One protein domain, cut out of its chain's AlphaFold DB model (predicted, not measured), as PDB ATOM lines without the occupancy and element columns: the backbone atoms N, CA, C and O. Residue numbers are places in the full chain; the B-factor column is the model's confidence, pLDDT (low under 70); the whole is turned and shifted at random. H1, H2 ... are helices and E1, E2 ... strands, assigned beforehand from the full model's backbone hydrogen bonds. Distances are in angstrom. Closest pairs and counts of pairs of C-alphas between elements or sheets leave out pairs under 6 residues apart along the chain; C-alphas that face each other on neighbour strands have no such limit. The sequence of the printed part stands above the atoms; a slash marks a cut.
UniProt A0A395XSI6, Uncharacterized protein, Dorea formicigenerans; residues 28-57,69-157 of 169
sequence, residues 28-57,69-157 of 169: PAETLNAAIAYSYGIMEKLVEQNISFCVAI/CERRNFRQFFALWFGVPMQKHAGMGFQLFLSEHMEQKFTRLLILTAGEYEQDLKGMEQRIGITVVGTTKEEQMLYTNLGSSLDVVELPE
ATOM      1  N   PRO A  28     -32.249   3.156 -30.100       93.19
ATOM      2  CA  PRO A  28     -33.327   3.880 -30.768       93.19
ATOM      3  C   PRO A  28     -34.698   3.611 -30.134       93.19
ATOM      4  O   PRO A  28     -34.984   2.511 -29.665       93.19
ATOM      5  N   ALA A  29     -35.580   4.614 -30.166       91.56
ATOM      6  CA  ALA A  29     -36.930   4.477 -29.622       91.56
ATOM      7  C   ALA A  29     -37.744   3.382 -30.335       91.56
ATOM      8  O   ALA A  29     -38.533   2.701 -29.691       91.56
ATOM      9  N   GLU A  30     -37.533   3.192 -31.640       92.31
ATOM     10  CA  GLU A  30     -38.172   2.136 -32.439       92.31
ATOM     11  C   GLU A  30     -37.793   0.742 -31.921       92.31
ATOM     12  O   GLU A  30     -38.678  -0.039 -31.578       92.31
ATOM     13  N   THR A  31     -36.495   0.489 -31.723       93.31
ATOM     14  CA  THR A  31     -35.955  -0.731 -31.104       93.31
ATOM     15  C   THR A  31     -36.556  -0.989 -29.717       93.31
ATOM     16  O   THR A  31     -37.017  -2.093 -29.429       93.31
ATOM     17  N   LEU A  32     -36.606   0.033 -28.851       92.94
ATOM     18  CA  LEU A  32     -37.184  -0.099 -27.506       92.94
ATOM     19  C   LEU A  32     -38.686  -0.404 -27.556       92.94
ATOM     20  O   LEU A  32     -39.163  -1.282 -26.838       92.94
ATOM     21  N   ASN A  33     -39.433   0.304 -28.403       92.81
ATOM     22  CA  ASN A  33     -40.873   0.113 -28.548       92.81
ATOM     23  C   ASN A  33     -41.200  -1.287 -29.077       92.81
ATOM     24  O   ASN A  33     -42.102  -1.934 -28.544       92.81
ATOM     25  N   ALA A  34     -40.449  -1.773 -30.070       93.69
ATOM     26  CA  ALA A  34     -40.580  -3.132 -30.582       93.69
ATOM     27  C   ALA A  34     -40.300  -4.164 -29.482       93.69
ATOM     28  O   ALA A  34     -41.120  -5.050 -29.244       93.69
ATOM     29  N   ALA A  35     -39.210  -4.004 -28.725       94.19
ATOM     30  CA  ALA A  35     -38.866  -4.914 -27.635       94.19
ATOM     31  C   ALA A  35     -39.940  -4.943 -26.532       94.19
ATOM     32  O   ALA A  35     -40.301  -6.018 -26.047       94.19
ATOM     33  N   ILE A  36     -40.514  -3.791 -26.163       93.38
ATOM     34  CA  ILE A  36     -41.631  -3.708 -25.206       93.38
ATOM     35  C   ILE A  36     -42.884  -4.398 -25.766       93.38
ATOM     36  O   ILE A  36     -43.532  -5.162 -25.047       93.38
ATOM     37  N   ALA A  37     -43.219  -4.165 -27.039       93.12
ATOM     38  CA  ALA A  37     -44.376  -4.775 -27.692       93.12
ATOM     39  C   ALA A  37     -44.250  -6.304 -27.754       93.12
ATOM     40  O   ALA A  37     -45.175  -7.014 -27.350       93.12
ATOM     41  N   TYR A  38     -43.089  -6.821 -28.164       94.06
ATOM     42  CA  TYR A  38     -42.808  -8.254 -28.146       94.06
ATOM     43  C   TYR A  38     -42.822  -8.820 -26.734       94.06
ATOM     44  O   TYR A  38     -43.392  -9.886 -26.516       94.06
ATOM     45  N   SER A  39     -42.289  -8.092 -25.752       94.50
ATOM     46  CA  SER A  39     -42.338  -8.525 -24.355       94.50
ATOM     47  C   SER A  39     -43.768  -8.698 -23.861       94.50
ATOM     48  O   SER A  39     -44.097  -9.728 -23.268       94.50
ATOM     49  N   TYR A  40     -44.640  -7.729 -24.150       93.56
ATOM     50  CA  TYR A  40     -46.061  -7.845 -23.846       93.56
ATOM     51  C   TYR A  40     -46.695  -9.034 -24.574       93.56
ATOM     52  O   TYR A  40     -47.330  -9.863 -23.928       93.56
ATOM     53  N   GLY A  41     -46.494  -9.146 -25.891       93.44
ATOM     54  CA  GLY A  41     -47.100 -10.195 -26.710       93.44
ATOM     55  C   GLY A  41     -46.678 -11.603 -26.289       93.44
ATOM     56  O   GLY A  41     -47.521 -12.490 -26.169       93.44
ATOM     57  N   ILE A  42     -45.393 -11.810 -25.989       94.56
ATOM     58  CA  ILE A  42     -44.871 -13.097 -25.520       94.56
ATOM     59  C   ILE A  42     -45.477 -13.456 -24.163       94.56
ATOM     60  O   ILE A  42     -46.022 -14.548 -24.007       94.56
ATOM     61  N   MET A  43     -45.441 -12.537 -23.192       95.19
ATOM     62  CA  MET A  43     -46.024 -12.789 -21.872       95.19
ATOM     63  C   MET A  43     -47.544 -12.991 -21.940       95.19
ATOM     64  O   MET A  43     -48.071 -13.864 -21.253       95.19
ATOM     65  N   GLU A  44     -48.257 -12.251 -22.796       94.81
ATOM     66  CA  GLU A  44     -49.691 -12.454 -23.018       94.81
ATOM     67  C   GLU A  44     -49.966 -13.853 -23.584       94.81
ATOM     68  O   GLU A  44     -50.861 -14.543 -23.094       94.81
ATOM     69  N   LYS A  45     -49.164 -14.322 -24.548       94.00
ATOM     70  CA  LYS A  45     -49.304 -15.675 -25.103       94.00
ATOM     71  C   LYS A  45     -49.014 -16.770 -24.081       94.00
ATOM     72  O   LYS A  45     -49.745 -17.759 -24.064       94.00
ATOM     73  N   LEU A  46     -48.029 -16.590 -23.197       93.75
ATOM     74  CA  LEU A  46     -47.786 -17.519 -22.084       93.75
ATOM     75  C   LEU A  46     -49.027 -17.642 -21.185       93.75
ATOM     76  O   LEU A  46     -49.454 -18.751 -20.863       93.75
ATOM     77  N   VAL A  47     -49.657 -16.511 -20.848       94.50
ATOM     78  CA  VAL A  47     -50.900 -16.482 -20.063       94.50
ATOM     79  C   VAL A  47     -52.052 -17.165 -20.803       94.50
ATOM     80  O   VAL A  47     -52.772 -17.962 -20.206       94.50
ATOM     81  N   GLU A  48     -52.237 -16.887 -22.096       93.88
ATOM     82  CA  GLU A  48     -53.284 -17.517 -22.917       93.88
ATOM     83  C   GLU A  48     -53.115 -19.039 -23.028       93.88
ATOM     84  O   GLU A  48     -54.100 -19.770 -23.137       93.88
ATOM     85  N   GLN A  49     -51.876 -19.523 -22.952       91.75
ATOM     86  CA  GLN A  49     -51.535 -20.944 -22.943       91.75
ATOM     87  C   GLN A  49     -51.598 -21.585 -21.545       91.75
ATOM     88  O   GLN A  49     -51.296 -22.769 -21.410       91.75
ATOM     89  N   ASN A  50     -52.033 -20.846 -20.516       91.38
ATOM     90  CA  ASN A  50     -52.075 -21.274 -19.111       91.38
ATOM     91  C   ASN A  50     -50.702 -21.693 -18.553       91.38
ATOM     92  O   ASN A  50     -50.611 -22.567 -17.690       91.38
ATOM     93  N   ILE A  51     -49.628 -21.074 -19.041       91.06
ATOM     94  CA  ILE A  51     -48.281 -21.266 -18.507       91.06
ATOM     95  C   ILE A  51     -48.095 -20.272 -17.360       91.06
ATOM     96  O   ILE A  51     -48.216 -19.066 -17.558       91.06
ATOM     97  N   SER A  52     -47.808 -20.775 -16.157       92.25
ATOM     98  CA  SER A  52     -47.432 -19.937 -15.010       92.25
ATOM     99  C   SER A  52     -45.938 -19.620 -15.052       92.25
ATOM    100  O   SER A  52     -45.122 -20.513 -15.285       92.25
ATOM    101  N   PHE A  53     -45.573 -18.361 -14.822       95.06
ATOM    102  CA  PHE A  53     -44.187 -17.890 -14.875       95.06
ATOM    103  C   PHE A  53     -43.944 -16.758 -13.880       95.06
ATOM    104  O   PHE A  53     -44.872 -16.073 -13.448       95.06
ATOM    105  N   CYS A  54     -42.675 -16.528 -13.551       95.94
ATOM    106  CA  CYS A  54     -42.257 -15.312 -12.862       95.94
ATOM    107  C   CYS A  54     -41.739 -14.285 -13.860       95.94
ATOM    108  O   CYS A  54     -41.080 -14.639 -14.832       95.94
ATOM    109  N   VAL A  55     -41.958 -13.006 -13.579       96.25
ATOM    110  CA  VAL A  55     -41.274 -11.909 -14.259       96.25
ATOM    111  C   VAL A  55     -40.245 -11.309 -13.315       96.25
ATOM    112  O   VAL A  55     -40.586 -10.879 -12.215       96.25
ATOM    113  N   ALA A  56     -38.989 -11.297 -13.745       95.62
ATOM    114  CA  ALA A  56     -37.875 -10.652 -13.076       95.62
ATOM    115  C   ALA A  56     -37.683  -9.246 -13.654       95.62
ATOM    116  O   ALA A  56     -37.337  -9.083 -14.826       95.62
ATOM    117  N   ILE A  57     -37.895  -8.231 -12.815       93.31
ATOM    118  CA  ILE A  57     -37.623  -6.832 -13.140       93.31
ATOM    119  C   ILE A  57     -36.354  -6.390 -12.406       93.31
ATOM    120  O   ILE A  57     -36.343  -6.360 -11.171       93.31
ATOM    121  N   CYS A  69     -49.778 -16.106 -12.861       89.44
ATOM    122  CA  CYS A  69     -50.508 -17.375 -12.981       89.44
ATOM    123  C   CYS A  69     -51.805 -17.247 -13.792       89.44
ATOM    124  O   CYS A  69     -52.355 -18.242 -14.250       89.44
ATOM    125  N   GLU A  70     -52.310 -16.023 -13.981       90.00
ATOM    126  CA  GLU A  70     -53.559 -15.766 -14.695       90.00
ATOM    127  C   GLU A  70     -53.603 -14.360 -15.309       90.00
ATOM    128  O   GLU A  70     -52.811 -13.470 -14.977       90.00
ATOM    129  N   ARG A  71     -54.597 -14.126 -16.175       92.62
ATOM    130  CA  ARG A  71     -54.772 -12.849 -16.888       92.62
ATOM    131  C   ARG A  71     -54.972 -11.652 -15.960       92.62
ATOM    132  O   ARG A  71     -54.619 -10.532 -16.325       92.62
ATOM    133  N   ARG A  72     -55.521 -11.865 -14.761       92.62
ATOM    134  CA  ARG A  72     -55.673 -10.809 -13.755       92.62
ATOM    135  C   ARG A  72     -54.312 -10.320 -13.252       92.62
ATOM    136  O   ARG A  72     -54.073  -9.113 -13.295       92.62
ATOM    137  N   ASN A  73     -53.433 -11.234 -12.838       92.38
ATOM    138  CA  ASN A  73     -52.079 -10.914 -12.373       92.38
ATOM    139  C   ASN A  73     -51.284 -10.223 -13.479       92.38
ATOM    140  O   ASN A  73     -50.646  -9.209 -13.224       92.38
ATOM    141  N   PHE A  74     -51.400 -10.708 -14.718       94.19
ATOM    142  CA  PHE A  74     -50.723 -10.109 -15.866       94.19
ATOM    143  C   PHE A  74     -51.119  -8.645 -16.098       94.19
ATOM    144  O   PHE A  74     -50.255  -7.783 -16.236       94.19
ATOM    145  N   ARG A  75     -52.421  -8.325 -16.059       91.62
ATOM    146  CA  ARG A  75     -52.898  -6.937 -16.205       91.62
ATOM    147  C   ARG A  75     -52.395  -6.019 -15.088       91.62
ATOM    148  O   ARG A  75     -52.047  -4.874 -15.356       91.62
ATOM    149  N   GLN A  76     -52.374  -6.510 -13.848       92.50
ATOM    150  CA  GLN A  76     -51.874  -5.747 -12.700       92.50
ATOM    151  C   GLN A  76     -50.364  -5.517 -12.794       92.50
ATOM    152  O   GLN A  76     -49.897  -4.397 -12.599       92.50
ATOM    153  N   PHE A  77     -49.621  -6.566 -13.144       93.94
ATOM    154  CA  PHE A  77     -48.185  -6.511 -13.369       93.94
ATOM    155  C   PHE A  77     -47.825  -5.499 -14.455       93.94
ATOM    156  O   PHE A  77     -46.960  -4.658 -14.240       93.94
ATOM    157  N   PHE A  78     -48.513  -5.534 -15.595       89.38
ATOM    158  CA  PHE A  78     -48.179  -4.675 -16.726       89.38
ATOM    159  C   PHE A  78     -48.352  -3.184 -16.399       89.38
ATOM    160  O   PHE A  78     -47.492  -2.371 -16.729       89.38
ATOM    161  N   ALA A  79     -49.413  -2.829 -15.666       89.50
ATOM    162  CA  ALA A  79     -49.607  -1.465 -15.174       89.50
ATOM    163  C   ALA A  79     -48.485  -1.017 -14.219       89.50
ATOM    164  O   ALA A  79     -48.100   0.150 -14.227       89.50
ATOM    165  N   LEU A  80     -47.953  -1.939 -13.410       91.62
ATOM    166  CA  LEU A  80     -46.837  -1.676 -12.504       91.62
ATOM    167  C   LEU A  80     -45.523  -1.519 -13.277       91.62
ATOM    168  O   LEU A  80     -44.776  -0.578 -13.016       91.62
ATOM    169  N   TRP A  81     -45.264  -2.395 -14.250       91.06
ATOM    170  CA  TRP A  81     -44.027  -2.400 -15.026       91.06
ATOM    171  C   TRP A  81     -43.787  -1.075 -15.763       91.06
ATOM    172  O   TRP A  81     -42.677  -0.557 -15.694       91.06
ATOM    173  N   PHE A  82     -44.815  -0.452 -16.351       86.38
ATOM    174  CA  PHE A  82     -44.679   0.883 -16.964       86.38
ATOM    175  C   PHE A  82     -44.264   1.994 -15.990       86.38
ATOM    176  O   PHE A  82     -43.776   3.038 -16.419       86.38
ATOM    177  N   GLY A  83     -44.465   1.795 -14.687       87.62
ATOM    178  CA  GLY A  83     -43.989   2.707 -13.650       87.62
ATOM    179  C   GLY A  83     -42.537   2.462 -13.232       87.62
ATOM    180  O   GLY A  83     -41.975   3.283 -12.505       87.62
ATOM    181  N   VAL A  84     -41.920   1.352 -13.655       88.00
ATOM    182  CA  VAL A  84     -40.535   1.021 -13.308       88.00
ATOM    183  C   VAL A  84     -39.580   1.674 -14.312       88.00
ATOM    184  O   VAL A  84     -39.689   1.419 -15.510       88.00
ATOM    185  N   PRO A  85     -38.609   2.488 -13.857       87.44
ATOM    186  CA  PRO A  85     -37.604   3.055 -14.745       87.44
ATOM    187  C   PRO A  85     -36.777   1.962 -15.425       87.44
ATOM    188  O   PRO A  85     -36.253   1.072 -14.751       87.44
ATOM    189  N   MET A  86     -36.617   2.072 -16.743       86.69
ATOM    190  CA  MET A  86     -35.751   1.182 -17.515       86.69
ATOM    191  C   MET A  86     -34.288   1.289 -17.075       86.69
ATOM    192  O   MET A  86     -33.823   2.318 -16.569       86.69
ATOM    193  N   GLN A  87     -33.557   0.198 -17.274       87.56
ATOM    194  CA  GLN A  87     -32.144   0.108 -16.945       87.56
ATOM    195  C   GLN A  87     -31.324   0.979 -17.898       87.56
ATOM    196  O   GLN A  87     -31.615   1.078 -19.086       87.56
ATOM    197  N   LYS A  88     -30.253   1.599 -17.389       87.44
ATOM    198  CA  LYS A  88     -29.366   2.400 -18.240       87.44
ATOM    199  C   LYS A  88     -28.667   1.536 -19.291       87.44
ATOM    200  O   LYS A  88     -28.664   1.904 -20.453       87.44
ATOM    201  N   HIS A  89     -28.107   0.402 -18.886       86.62
ATOM    202  CA  HIS A  89     -27.359  -0.507 -19.752       86.62
ATOM    203  C   HIS A  89     -28.069  -1.854 -19.861       86.62
ATOM    204  O   HIS A  89     -28.546  -2.376 -18.849       86.62
ATOM    205  N   ALA A  90     -28.109  -2.416 -21.071       81.38
ATOM    206  CA  ALA A  90     -28.563  -3.788 -21.285       81.38
ATOM    207  C   ALA A  90     -27.584  -4.767 -20.616       81.38
ATOM    208  O   ALA A  90     -26.386  -4.490 -20.523       81.38
ATOM    209  N   GLY A  91     -28.088  -5.895 -20.118       86.94
ATOM    210  CA  GLY A  91     -27.278  -6.901 -19.430       86.94
ATOM    211  C   GLY A  91     -27.162  -6.699 -17.920       86.94
ATOM    212  O   GLY A  91     -26.782  -7.630 -17.208       86.94
ATOM    213  N   MET A  92     -27.515  -5.519 -17.391       89.00
ATOM    214  CA  MET A  92     -27.530  -5.305 -15.939       89.00
ATOM    215  C   MET A  92     -28.542  -6.219 -15.249       89.00
ATOM    216  O   MET A  92     -28.287  -6.681 -14.137       89.00
ATOM    217  N   GLY A  93     -29.677  -6.501 -15.899       92.25
ATOM    218  CA  GLY A  93     -30.657  -7.436 -15.367       92.25
ATOM    219  C   GLY A  93     -30.087  -8.834 -15.215       92.25
ATOM    220  O   GLY A  93     -30.241  -9.455 -14.163       92.25
ATOM    221  N   PHE A  94     -29.368  -9.303 -16.230       93.00
ATOM    222  CA  PHE A  94     -28.746 -10.618 -16.194       93.00
ATOM    223  C   PHE A  94     -27.607 -10.713 -15.173       93.00
ATOM    224  O   PHE A  94     -27.514 -11.696 -14.443       93.00
ATOM    225  N   GLN A  95     -26.792  -9.667 -15.028       92.00
ATOM    226  CA  GLN A  95     -25.771  -9.622 -13.976       92.00
ATOM    227  C   GLN A  95     -26.383  -9.726 -12.575       92.00
ATOM    228  O   GLN A  95     -25.887 -10.484 -11.739       92.00
ATOM    229  N   LEU A  96     -27.489  -9.013 -12.324       93.56
ATOM    230  CA  LEU A  96     -28.217  -9.128 -11.062       93.56
ATOM    231  C   LEU A  96     -28.780 -10.543 -10.867       93.56
ATOM    232  O   LEU A  96     -28.645 -11.102  -9.781       93.56
ATOM    233  N   PHE A  97     -29.316 -11.153 -11.928       94.00
ATOM    234  CA  PHE A  97     -29.863 -12.513 -11.911       94.00
ATOM    235  C   PHE A  97     -28.839 -13.539 -11.430       94.00
ATOM    236  O   PHE A  97     -29.145 -14.346 -10.550       94.00
ATOM    237  N   LEU A  98     -27.616 -13.452 -11.953       92.19
ATOM    238  CA  LEU A  98     -26.499 -14.297 -11.535       92.19
ATOM    239  C   LEU A  98     -26.049 -13.992 -10.103       92.19
ATOM    240  O   LEU A  98     -25.788 -14.909  -9.328       92.19
ATOM    241  N   SER A  99     -25.958 -12.708  -9.741       92.75
ATOM    242  CA  SER A  99     -25.501 -12.302  -8.406       92.75
ATOM    243  C   SER A  99     -26.438 -12.765  -7.288       92.75
ATOM    244  O   SER A  99     -25.991 -13.029  -6.174       92.75
ATOM    245  N   GLU A 100     -27.730 -12.903  -7.590       93.44
ATOM    246  CA  GLU A 100     -28.753 -13.361  -6.652       93.44
ATOM    247  C   GLU A 100     -29.059 -14.869  -6.776       93.44
ATOM    248  O   GLU A 100     -30.020 -15.358  -6.171       93.44
ATOM    249  N   HIS A 101     -28.243 -15.611  -7.539       90.81
ATOM    250  CA  HIS A 101     -28.348 -17.060  -7.750       90.81
ATOM    251  C   HIS A 101     -29.732 -17.527  -8.223       90.81
ATOM    252  O   HIS A 101     -30.247 -18.572  -7.808       90.81
ATOM    253  N   MET A 102     -30.382 -16.728  -9.071       91.56
ATOM    254  CA  MET A 102     -31.742 -17.017  -9.523       91.56
ATOM    255  C   MET A 102     -31.803 -18.254 -10.421       91.56
ATOM    256  O   MET A 102     -32.836 -18.922 -10.460       91.56
ATOM    257  N   GLU A 103     -30.696 -18.643 -11.055       90.75
ATOM    258  CA  GLU A 103     -30.579 -19.881 -11.829       90.75
ATOM    259  C   GLU A 103     -30.838 -21.147 -11.002       90.75
ATOM    260  O   GLU A 103     -31.150 -22.189 -11.561       90.75
ATOM    261  N   GLN A 104     -30.749 -21.069  -9.670       90.00
ATOM    262  CA  GLN A 104     -31.037 -22.198  -8.778       90.00
ATOM    263  C   GLN A 104     -32.535 -22.347  -8.475       90.00
ATOM    264  O   GLN A 104     -32.954 -23.348  -7.895       90.00
ATOM    265  N   LYS A 105     -33.350 -21.343  -8.824       90.19
ATOM    266  CA  LYS A 105     -34.784 -21.298  -8.503       90.19
ATOM    267  C   LYS A 105     -35.682 -21.673  -9.678       90.19
ATOM    268  O   LYS A 105     -36.823 -22.057  -9.428       90.19
ATOM    269  N   PHE A 106     -35.175 -21.575 -10.907       91.31
ATOM    270  CA  PHE A 106     -35.918 -21.779 -12.153       91.31
ATOM    271  C   PHE A 106     -35.185 -22.765 -13.067       91.31
ATOM    272  O   PHE A 106     -33.967 -22.891 -12.998       91.31
ATOM    273  N   THR A 107     -35.914 -23.444 -13.954       90.56
ATOM    274  CA  THR A 107     -35.322 -24.391 -14.921       90.56
ATOM    275  C   THR A 107     -35.151 -23.792 -16.316       90.56
ATOM    276  O   THR A 107     -34.360 -24.304 -17.114       90.56
ATOM    277  N   ARG A 108     -35.854 -22.692 -16.609       93.00
ATOM    278  CA  ARG A 108     -35.775 -21.923 -17.851       93.00
ATOM    279  C   ARG A 108     -35.789 -20.420 -17.592       93.00
ATOM    280  O   ARG A 108     -36.585 -19.924 -16.797       93.00
ATOM    281  N   LEU A 109     -34.948 -19.708 -18.328       94.94
ATOM    282  CA  LEU A 109     -34.818 -18.260 -18.347       94.94
ATOM    283  C   LEU A 109     -35.107 -17.751 -19.765       94.94
ATOM    284  O   LEU A 109     -34.421 -18.115 -20.716       94.94
ATOM    285  N   LEU A 110     -36.111 -16.889 -19.892       95.94
ATOM    286  CA  LEU A 110     -36.403 -16.139 -21.107       95.94
ATOM    287  C   LEU A 110     -35.927 -14.697 -20.918       95.94
ATOM    288  O   LEU A 110     -36.488 -13.974 -20.100       95.94
ATOM    289  N   ILE A 111     -34.899 -14.278 -21.649       95.75
ATOM    290  CA  ILE A 111     -34.341 -12.924 -21.576       95.75
ATOM    291  C   ILE A 111     -34.946 -12.091 -22.694       95.75
ATOM    292  O   ILE A 111     -34.828 -12.452 -23.862       95.75
ATOM    293  N   LEU A 112     -35.572 -10.974 -22.338       95.56
ATOM    294  CA  LEU A 112     -36.117 -10.011 -23.287       95.56
ATOM    295  C   LEU A 112     -35.232  -8.768 -23.286       95.56
ATOM    296  O   LEU A 112     -35.017  -8.163 -22.235       95.56
ATOM    297  N   THR A 113     -34.706  -8.411 -24.455       94.06
ATOM    298  CA  THR A 113     -33.718  -7.337 -24.637       94.06
ATOM    299  C   THR A 113     -34.084  -6.452 -25.823       94.06
ATOM    300  O   THR A 113     -34.799  -6.872 -26.732       94.06
ATOM    301  N   ALA A 114     -33.612  -5.207 -25.808       92.38
ATOM    302  CA  ALA A 114     -33.749  -4.287 -26.929       92.38
ATOM    303  C   ALA A 114     -32.451  -4.284 -27.744       92.38
ATOM    304  O   ALA A 114     -31.402  -3.889 -27.234       92.38
ATOM    305  N   GLY A 115     -32.528  -4.720 -29.001       88.50
ATOM    306  CA  GLY A 115     -31.365  -4.920 -29.867       88.50
ATOM    307  C   GLY A 115     -30.637  -6.245 -29.621       88.50
ATOM    308  O   GLY A 115     -31.191  -7.177 -29.032       88.50
ATOM    309  N   GLU A 116     -29.382  -6.302 -30.068       82.62
ATOM    310  CA  GLU A 116     -28.495  -7.458 -29.912       82.62
ATOM    311  C   GLU A 116     -28.139  -7.718 -28.439       82.62
ATOM    312  O   GLU A 116     -27.927  -6.796 -27.641       82.62
ATOM    313  N   TYR A 117     -28.038  -8.999 -28.077       84.81
ATOM    314  CA  TYR A 117     -27.686  -9.424 -26.725       84.81
ATOM    315  C   TYR A 117     -26.226  -9.866 -26.630       84.81
ATOM    316  O   TYR A 117     -25.855 -10.944 -27.084       84.81
ATOM    317  N   GLU A 118     -25.397  -9.040 -25.995       82.44
ATOM    318  CA  GLU A 118     -23.937  -9.228 -25.963       82.44
ATOM    319  C   GLU A 118     -23.400  -9.856 -24.668       82.44
ATOM    320  O   GLU A 118     -22.186  -9.990 -24.503       82.44
ATOM    321  N   GLN A 119     -24.261 -10.211 -23.708       85.06
ATOM    322  CA  GLN A 119     -23.769 -10.796 -22.458       85.06
ATOM    323  C   GLN A 119     -23.199 -12.197 -22.695       85.06
ATOM    324  O   GLN A 119     -23.746 -12.985 -23.468       85.06
ATOM    325  N   ASP A 120     -22.111 -12.526 -21.995       84.44
ATOM    326  CA  ASP A 120     -21.534 -13.866 -22.058       84.44
ATOM    327  C   ASP A 120     -22.441 -14.860 -21.323       84.44
ATOM    328  O   ASP A 120     -22.573 -14.832 -20.098       84.44
ATOM    329  N   LEU A 121     -23.079 -15.733 -22.098       85.50
ATOM    330  CA  LEU A 121     -23.962 -16.788 -21.605       85.50
ATOM    331  C   LEU A 121     -23.239 -18.128 -21.417       85.50
ATOM    332  O   LEU A 121     -23.867 -19.098 -20.994       85.50
ATOM    333  N   LYS A 122     -21.934 -18.210 -21.717       76.88
ATOM    334  CA  LYS A 122     -21.180 -19.469 -21.644       76.88
ATOM    335  C   LYS A 122     -21.155 -20.046 -20.231       76.88
ATOM    336  O   LYS A 122     -20.934 -19.352 -19.240       76.88
ATOM    337  N   GLY A 123     -21.308 -21.362 -20.140       78.31
ATOM    338  CA  GLY A 123     -21.342 -22.108 -18.887       78.31
ATOM    339  C   GLY A 123     -22.665 -22.000 -18.121       78.31
ATOM    340  O   GLY A 123     -22.798 -22.648 -17.076       78.31
ATOM    341  N   MET A 124     -23.637 -21.221 -18.613       82.88
ATOM    342  CA  MET A 124     -24.996 -21.177 -18.063       82.88
ATOM    343  C   MET A 124     -25.913 -22.198 -18.723       82.88
ATOM    344  O   MET A 124     -26.823 -22.700 -18.064       82.88
ATOM    345  N   GLU A 125     -25.620 -22.592 -19.961       74.25
ATOM    346  CA  GLU A 125     -26.365 -23.602 -20.714       74.25
ATOM    347  C   GLU A 125     -26.423 -24.964 -19.994       74.25
ATOM    348  O   GLU A 125     -27.341 -25.753 -20.213       74.25
ATOM    349  N   GLN A 126     -25.478 -25.237 -19.090       80.31
ATOM    350  CA  GLN A 126     -25.455 -26.455 -18.269       80.31
ATOM    351  C   GLN A 126     -26.305 -26.354 -16.992       80.31
ATOM    352  O   GLN A 126     -26.528 -27.366 -16.331       80.31
ATOM    353  N   ARG A 127     -26.740 -25.146 -16.617       85.69
ATOM    354  CA  ARG A 127     -27.414 -24.856 -15.340       85.69
ATOM    355  C   ARG A 127     -28.893 -24.542 -15.520       85.69
ATOM    356  O   ARG A 127     -29.695 -24.924 -14.678       85.69
ATOM    357  N   ILE A 128     -29.241 -23.850 -16.603       90.00
ATOM    358  CA  ILE A 128     -30.597 -23.387 -16.899       90.00
ATOM    359  C   ILE A 128     -30.802 -23.339 -18.418       90.00
ATOM    360  O   ILE A 128     -29.872 -23.019 -19.158       90.00
ATOM    361  N   GLY A 129     -32.002 -23.671 -18.903       91.31
ATOM    362  CA  GLY A 129     -32.341 -23.467 -20.314       91.31
ATOM    363  C   GLY A 129     -32.557 -21.982 -20.596       91.31
ATOM    364  O   GLY A 129     -33.343 -21.354 -19.895       91.31
ATOM    365  N   ILE A 130     -31.883 -21.419 -21.593       92.94
ATOM    366  CA  ILE A 130     -31.925 -19.989 -21.902       92.94
ATOM    367  C   ILE A 130     -32.490 -19.770 -23.299       92.94
ATOM    368  O   ILE A 130     -32.018 -20.341 -24.279       92.94
ATOM    369  N   THR A 131     -33.461 -18.872 -23.388       94.06
ATOM    370  CA  THR A 131     -33.894 -18.291 -24.655       94.06
ATOM    371  C   THR A 131     -33.729 -16.786 -24.557       94.06
ATOM    372  O   THR A 131     -34.232 -16.168 -23.622       94.06
ATOM    373  N   VAL A 132     -33.028 -16.184 -25.506       94.25
ATOM    374  CA  VAL A 132     -32.924 -14.732 -25.636       94.25
ATOM    375  C   VAL A 132     -33.828 -14.296 -26.771       94.25
ATOM    376  O   VAL A 132     -33.767 -14.870 -27.855       94.25
ATOM    377  N   VAL A 133     -34.659 -13.290 -26.529       94.94
ATOM    378  CA  VAL A 133     -35.461 -12.640 -27.561       94.94
ATOM    379  C   VAL A 133     -35.082 -11.168 -27.609       94.94
ATOM    380  O   VAL A 133     -35.354 -10.415 -26.671       94.94
ATOM    381  N   GLY A 134     -34.418 -10.790 -28.695       93.38
ATOM    382  CA  GLY A 134     -34.029  -9.423 -29.013       93.38
ATOM    383  C   GLY A 134     -34.803  -8.869 -30.201       93.38
ATOM    384  O   GLY A 134     -35.706  -9.510 -30.747       93.38
ATOM    385  N   THR A 135     -34.410  -7.672 -30.622       92.31
ATOM    386  CA  THR A 135     -34.943  -7.019 -31.820       92.31
ATOM    387  C   THR A 135     -33.838  -6.772 -32.833       92.31
ATOM    388  O   THR A 135     -32.712  -6.464 -32.449       92.31
ATOM    389  N   THR A 136     -34.168  -6.851 -34.116       90.56
ATOM    390  CA  THR A 136     -33.235  -6.640 -35.224       90.56
ATOM    391  C   THR A 136     -33.804  -5.677 -36.260       90.56
ATOM    392  O   THR A 136     -35.015  -5.563 -36.433       90.56
ATOM    393  N   LYS A 137     -32.913  -4.986 -36.973       88.62
ATOM    394  CA  LYS A 137     -33.271  -4.130 -38.114       88.62
ATOM    395  C   LYS A 137     -33.523  -4.919 -39.394       88.62
ATOM    396  O   LYS A 137     -33.973  -4.337 -40.377       88.62
ATOM    397  N   GLU A 138     -33.193  -6.204 -39.392       87.56
ATOM    398  CA  GLU A 138     -33.521  -7.093 -40.495       87.56
ATOM    399  C   GLU A 138     -35.042  -7.231 -40.632       87.56
ATOM    400  O   GLU A 138     -35.780  -7.214 -39.648       87.56
ATOM    401  N   GLU A 139     -35.520  -7.387 -41.867       84.31
ATOM    402  CA  GLU A 139     -36.956  -7.524 -42.150       84.31
ATOM    403  C   GLU A 139     -37.521  -8.882 -41.711       84.31
ATOM    404  O   GLU A 139     -38.731  -9.049 -41.617       84.31
ATOM    405  N   GLN A 140     -36.657  -9.869 -41.458       83.81
ATOM    406  CA  GLN A 140     -37.051 -11.241 -41.143       83.81
ATOM    407  C   GLN A 140     -36.587 -11.651 -39.748       83.81
ATOM    408  O   GLN A 140     -35.528 -11.238 -39.278       83.81
ATOM    409  N   MET A 141     -37.364 -12.533 -39.113       86.56
ATOM    410  CA  MET A 141     -36.976 -13.189 -37.864       86.56
ATOM    411  C   MET A 141     -35.687 -13.992 -38.062       86.56
ATOM    412  O   MET A 141     -35.625 -14.885 -38.912       86.56
ATOM    413  N   LEU A 142     -34.697 -13.736 -37.211       84.81
ATOM    414  CA  LEU A 142     -33.478 -14.532 -37.135       84.81
ATOM    415  C   LEU A 142     -33.582 -15.506 -35.963       84.81
ATOM    416  O   LEU A 142     -34.014 -15.155 -34.865       84.81
ATOM    417  N   TYR A 143     -33.193 -16.754 -36.204       86.94
ATOM    418  CA  TYR A 143     -33.123 -17.784 -35.178       86.94
ATOM    419  C   TYR A 143     -31.738 -18.417 -35.194       86.94
ATOM    420  O   TYR A 143     -31.331 -19.024 -36.188       86.94
ATOM    421  N   THR A 144     -31.046 -18.312 -34.067       81.88
ATOM    422  CA  THR A 144     -29.710 -18.862 -33.869       81.88
ATOM    423  C   THR A 144     -29.742 -19.837 -32.700       81.88
ATOM    424  O   THR A 144     -29.891 -19.443 -31.545       81.88
ATOM    425  N   ASN A 145     -29.572 -21.129 -32.986       81.00
ATOM    426  CA  ASN A 145     -29.354 -22.138 -31.951       81.00
ATOM    427  C   ASN A 145     -27.852 -22.207 -31.634       81.00
ATOM    428  O   ASN A 145     -27.047 -22.541 -32.504       81.00
ATOM    429  N   LEU A 146     -27.477 -21.868 -30.398       70.31
ATOM    430  CA  LEU A 146     -26.080 -21.816 -29.942       70.31
ATOM    431  C   LEU A 146     -25.697 -23.017 -29.057       70.31
ATOM    432  O   LEU A 146     -24.586 -23.070 -28.530       70.31
ATOM    433  N   GLY A 147     -26.593 -23.995 -28.894       67.38
ATOM    434  CA  GLY A 147     -26.364 -25.198 -28.099       67.38
ATOM    435  C   GLY A 147     -27.660 -25.924 -27.733       67.38
ATOM    436  O   GLY A 147     -28.756 -25.517 -28.113       67.38
ATOM    437  N   SER A 148     -27.553 -27.000 -26.945       68.25
ATOM    438  CA  SER A 148     -28.710 -27.824 -26.544       68.25
ATOM    439  C   SER A 148     -29.747 -27.093 -25.682       68.25
ATOM    440  O   SER A 148     -30.856 -27.591 -25.509       68.25
ATOM    441  N   SER A 149     -29.373 -25.957 -25.101       80.00
ATOM    442  CA  SER A 149     -30.145 -25.229 -24.090       80.00
ATOM    443  C   SER A 149     -29.975 -23.710 -24.197       80.00
ATOM    444  O   SER A 149     -30.328 -23.010 -23.255       80.00
ATOM    445  N   LEU A 150     -29.440 -23.202 -25.316       85.25
ATOM    446  CA  LEU A 150     -29.325 -21.770 -25.593       85.25
ATOM    447  C   LEU A 150     -29.849 -21.460 -26.996       85.25
ATOM    448  O   LEU A 150     -29.241 -21.847 -27.997       85.25
ATOM    449  N   ASP A 151     -30.945 -20.714 -27.038       89.25
ATOM    450  CA  ASP A 151     -31.554 -20.199 -28.260       89.25
ATOM    451  C   ASP A 151     -31.534 -18.671 -28.256       89.25
ATOM    452  O   ASP A 151     -31.854 -18.042 -27.249       89.25
ATOM    453  N   VAL A 152     -31.191 -18.069 -29.391       90.75
ATOM    454  CA  VAL A 152     -31.298 -16.625 -29.616       90.75
ATOM    455  C   VAL A 152     -32.272 -16.395 -30.759       90.75
ATOM    456  O   VAL A 152     -32.153 -16.987 -31.831       90.75
ATOM    457  N   VAL A 153     -33.252 -15.541 -30.506       92.31
ATOM    458  CA  VAL A 153     -34.277 -15.133 -31.455       92.31
ATOM    459  C   VAL A 153     -34.226 -13.627 -31.588       92.31
ATOM    460  O   VAL A 153     -34.285 -12.917 -30.590       92.31
ATOM    461  N   GLU A 154     -34.170 -13.129 -32.811       91.94
ATOM    462  CA  GLU A 154     -34.212 -11.698 -33.076       91.94
ATOM    463  C   GLU A 154     -35.417 -11.411 -33.959       91.94
ATOM    464  O   GLU A 154     -35.591 -12.018 -35.018       91.94
ATOM    465  N   LEU A 155     -36.287 -10.530 -33.476       92.06
ATOM    466  CA  LEU A 155     -37.533 -10.177 -34.143       92.06
ATOM    467  C   LEU A 155     -37.400  -8.812 -34.838       92.06
ATOM    468  O   LEU A 155     -36.771  -7.919 -34.265       92.06
ATOM    469  N   PRO A 156     -37.977  -8.621 -36.034       91.75
ATOM    470  CA  PRO A 156     -37.894  -7.349 -36.750       91.75
ATOM    471  C   PRO A 156     -38.415  -6.163 -35.927       91.75
ATOM    472  O   PRO A 156     -39.440  -6.248 -35.264       91.75
ATOM    473  N   GLU A 157     -37.753  -5.010 -35.990       91.25
ATOM    474  CA  GLU A 157     -38.263  -3.781 -35.360       91.25
ATOM    475  C   GLU A 157     -39.551  -3.280 -36.031       91.25
ATOM    476  O   GLU A 157     -40.378  -2.614 -35.399       91.25
TER     477      GLU A 157
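This is residues 28 to 57 and 69 to 157 of the 169 residues of an uncharacterized protein of Dorea formicigenerans (UniProt A0A395XSI6). What shape do these atoms make? A four-stranded sheet, E2 E3 E5 E4, has the long helix H1 over one face, running along its strands, with H2 packed on the last turns of H1 away from the sheet. E1 and H3 lie beyond the E2 edge, and the link of residues 114 to 128 loops out on the side away from H1. What are the counts and size? The printed part has 119 residues, mixed helices and strands in the order H1 E1 H2 H3 E2 E3 E4 E5; the sheet is mixed. It is compact and rounded, with a radius of gyration of the C-alphas of 14.3 A and spans of 36 by 35 by 30 A.

Where are the helices and E1? H1, residues 29 to 48, begins at C-alpha 29 (-36.930, 4.477, -29.622) and is 28.2 A long. E1 is residues 53 to 57, H2 residues 71 to 81, 15.1 A, and H3 residues 92 to 99, 10.5 A. Where are the other strands? E2 is residues 108 to 113, 16.2 A; E3 residues 129 to 136, 22.5 A; E4 residues 142 to 147, 15.7 A. E5, residues 150 to 156, is 20.1 A long and ends at C-alpha 156 (-37.894, -7.349, -36.750).

How is the sheet paired? E2 and E3 are parallel at 16 degrees, with N 109 and O 129 at 2.8 A. E3 and E5 are parallel at 21 degrees, with N 132 and O 151 at 2.8 A. The hairpin E4 and E5 is antiparallel at 172 degrees, with N 144 and O 152 at 2.8 A. How does H1 stand? It is on the sheet at a height of 9.2 A, over E3 and along the strands, at 25 degrees to E3 on the local plane; their closest C-alphas, Ala 35 and Thr 135, are 6.1 A apart. With residues 44 to 48 alone it touches H2, at a shallow tilt of 23 degrees, opposite ways; the closest C-alphas, Val 47 and Arg 71, are 6.2 A apart. Where are the others? H2 is not on the sheet, H3 only grazes it with residues 93 to 97, and E1, which pairs with no named strand, is near E2, with 8 pairs of C-alphas within 10 A. In H1, H2 and H3 every O i to N i+4 pair is within hydrogen-bond range.

How far does it reach? The two C-alphas farthest apart, Gln 104 and Glu 139, are 36.9 A apart. Is it continuous? Residues 58 to 68 are not printed, and C-alphas 57 and 69 are 16.6 A apart across the cut. E2 to E3 is a long link of 15 residues. Where is confidence low? Residues 147 to 148 are under 70, while the mean pLDDT of the printed part is 89.7.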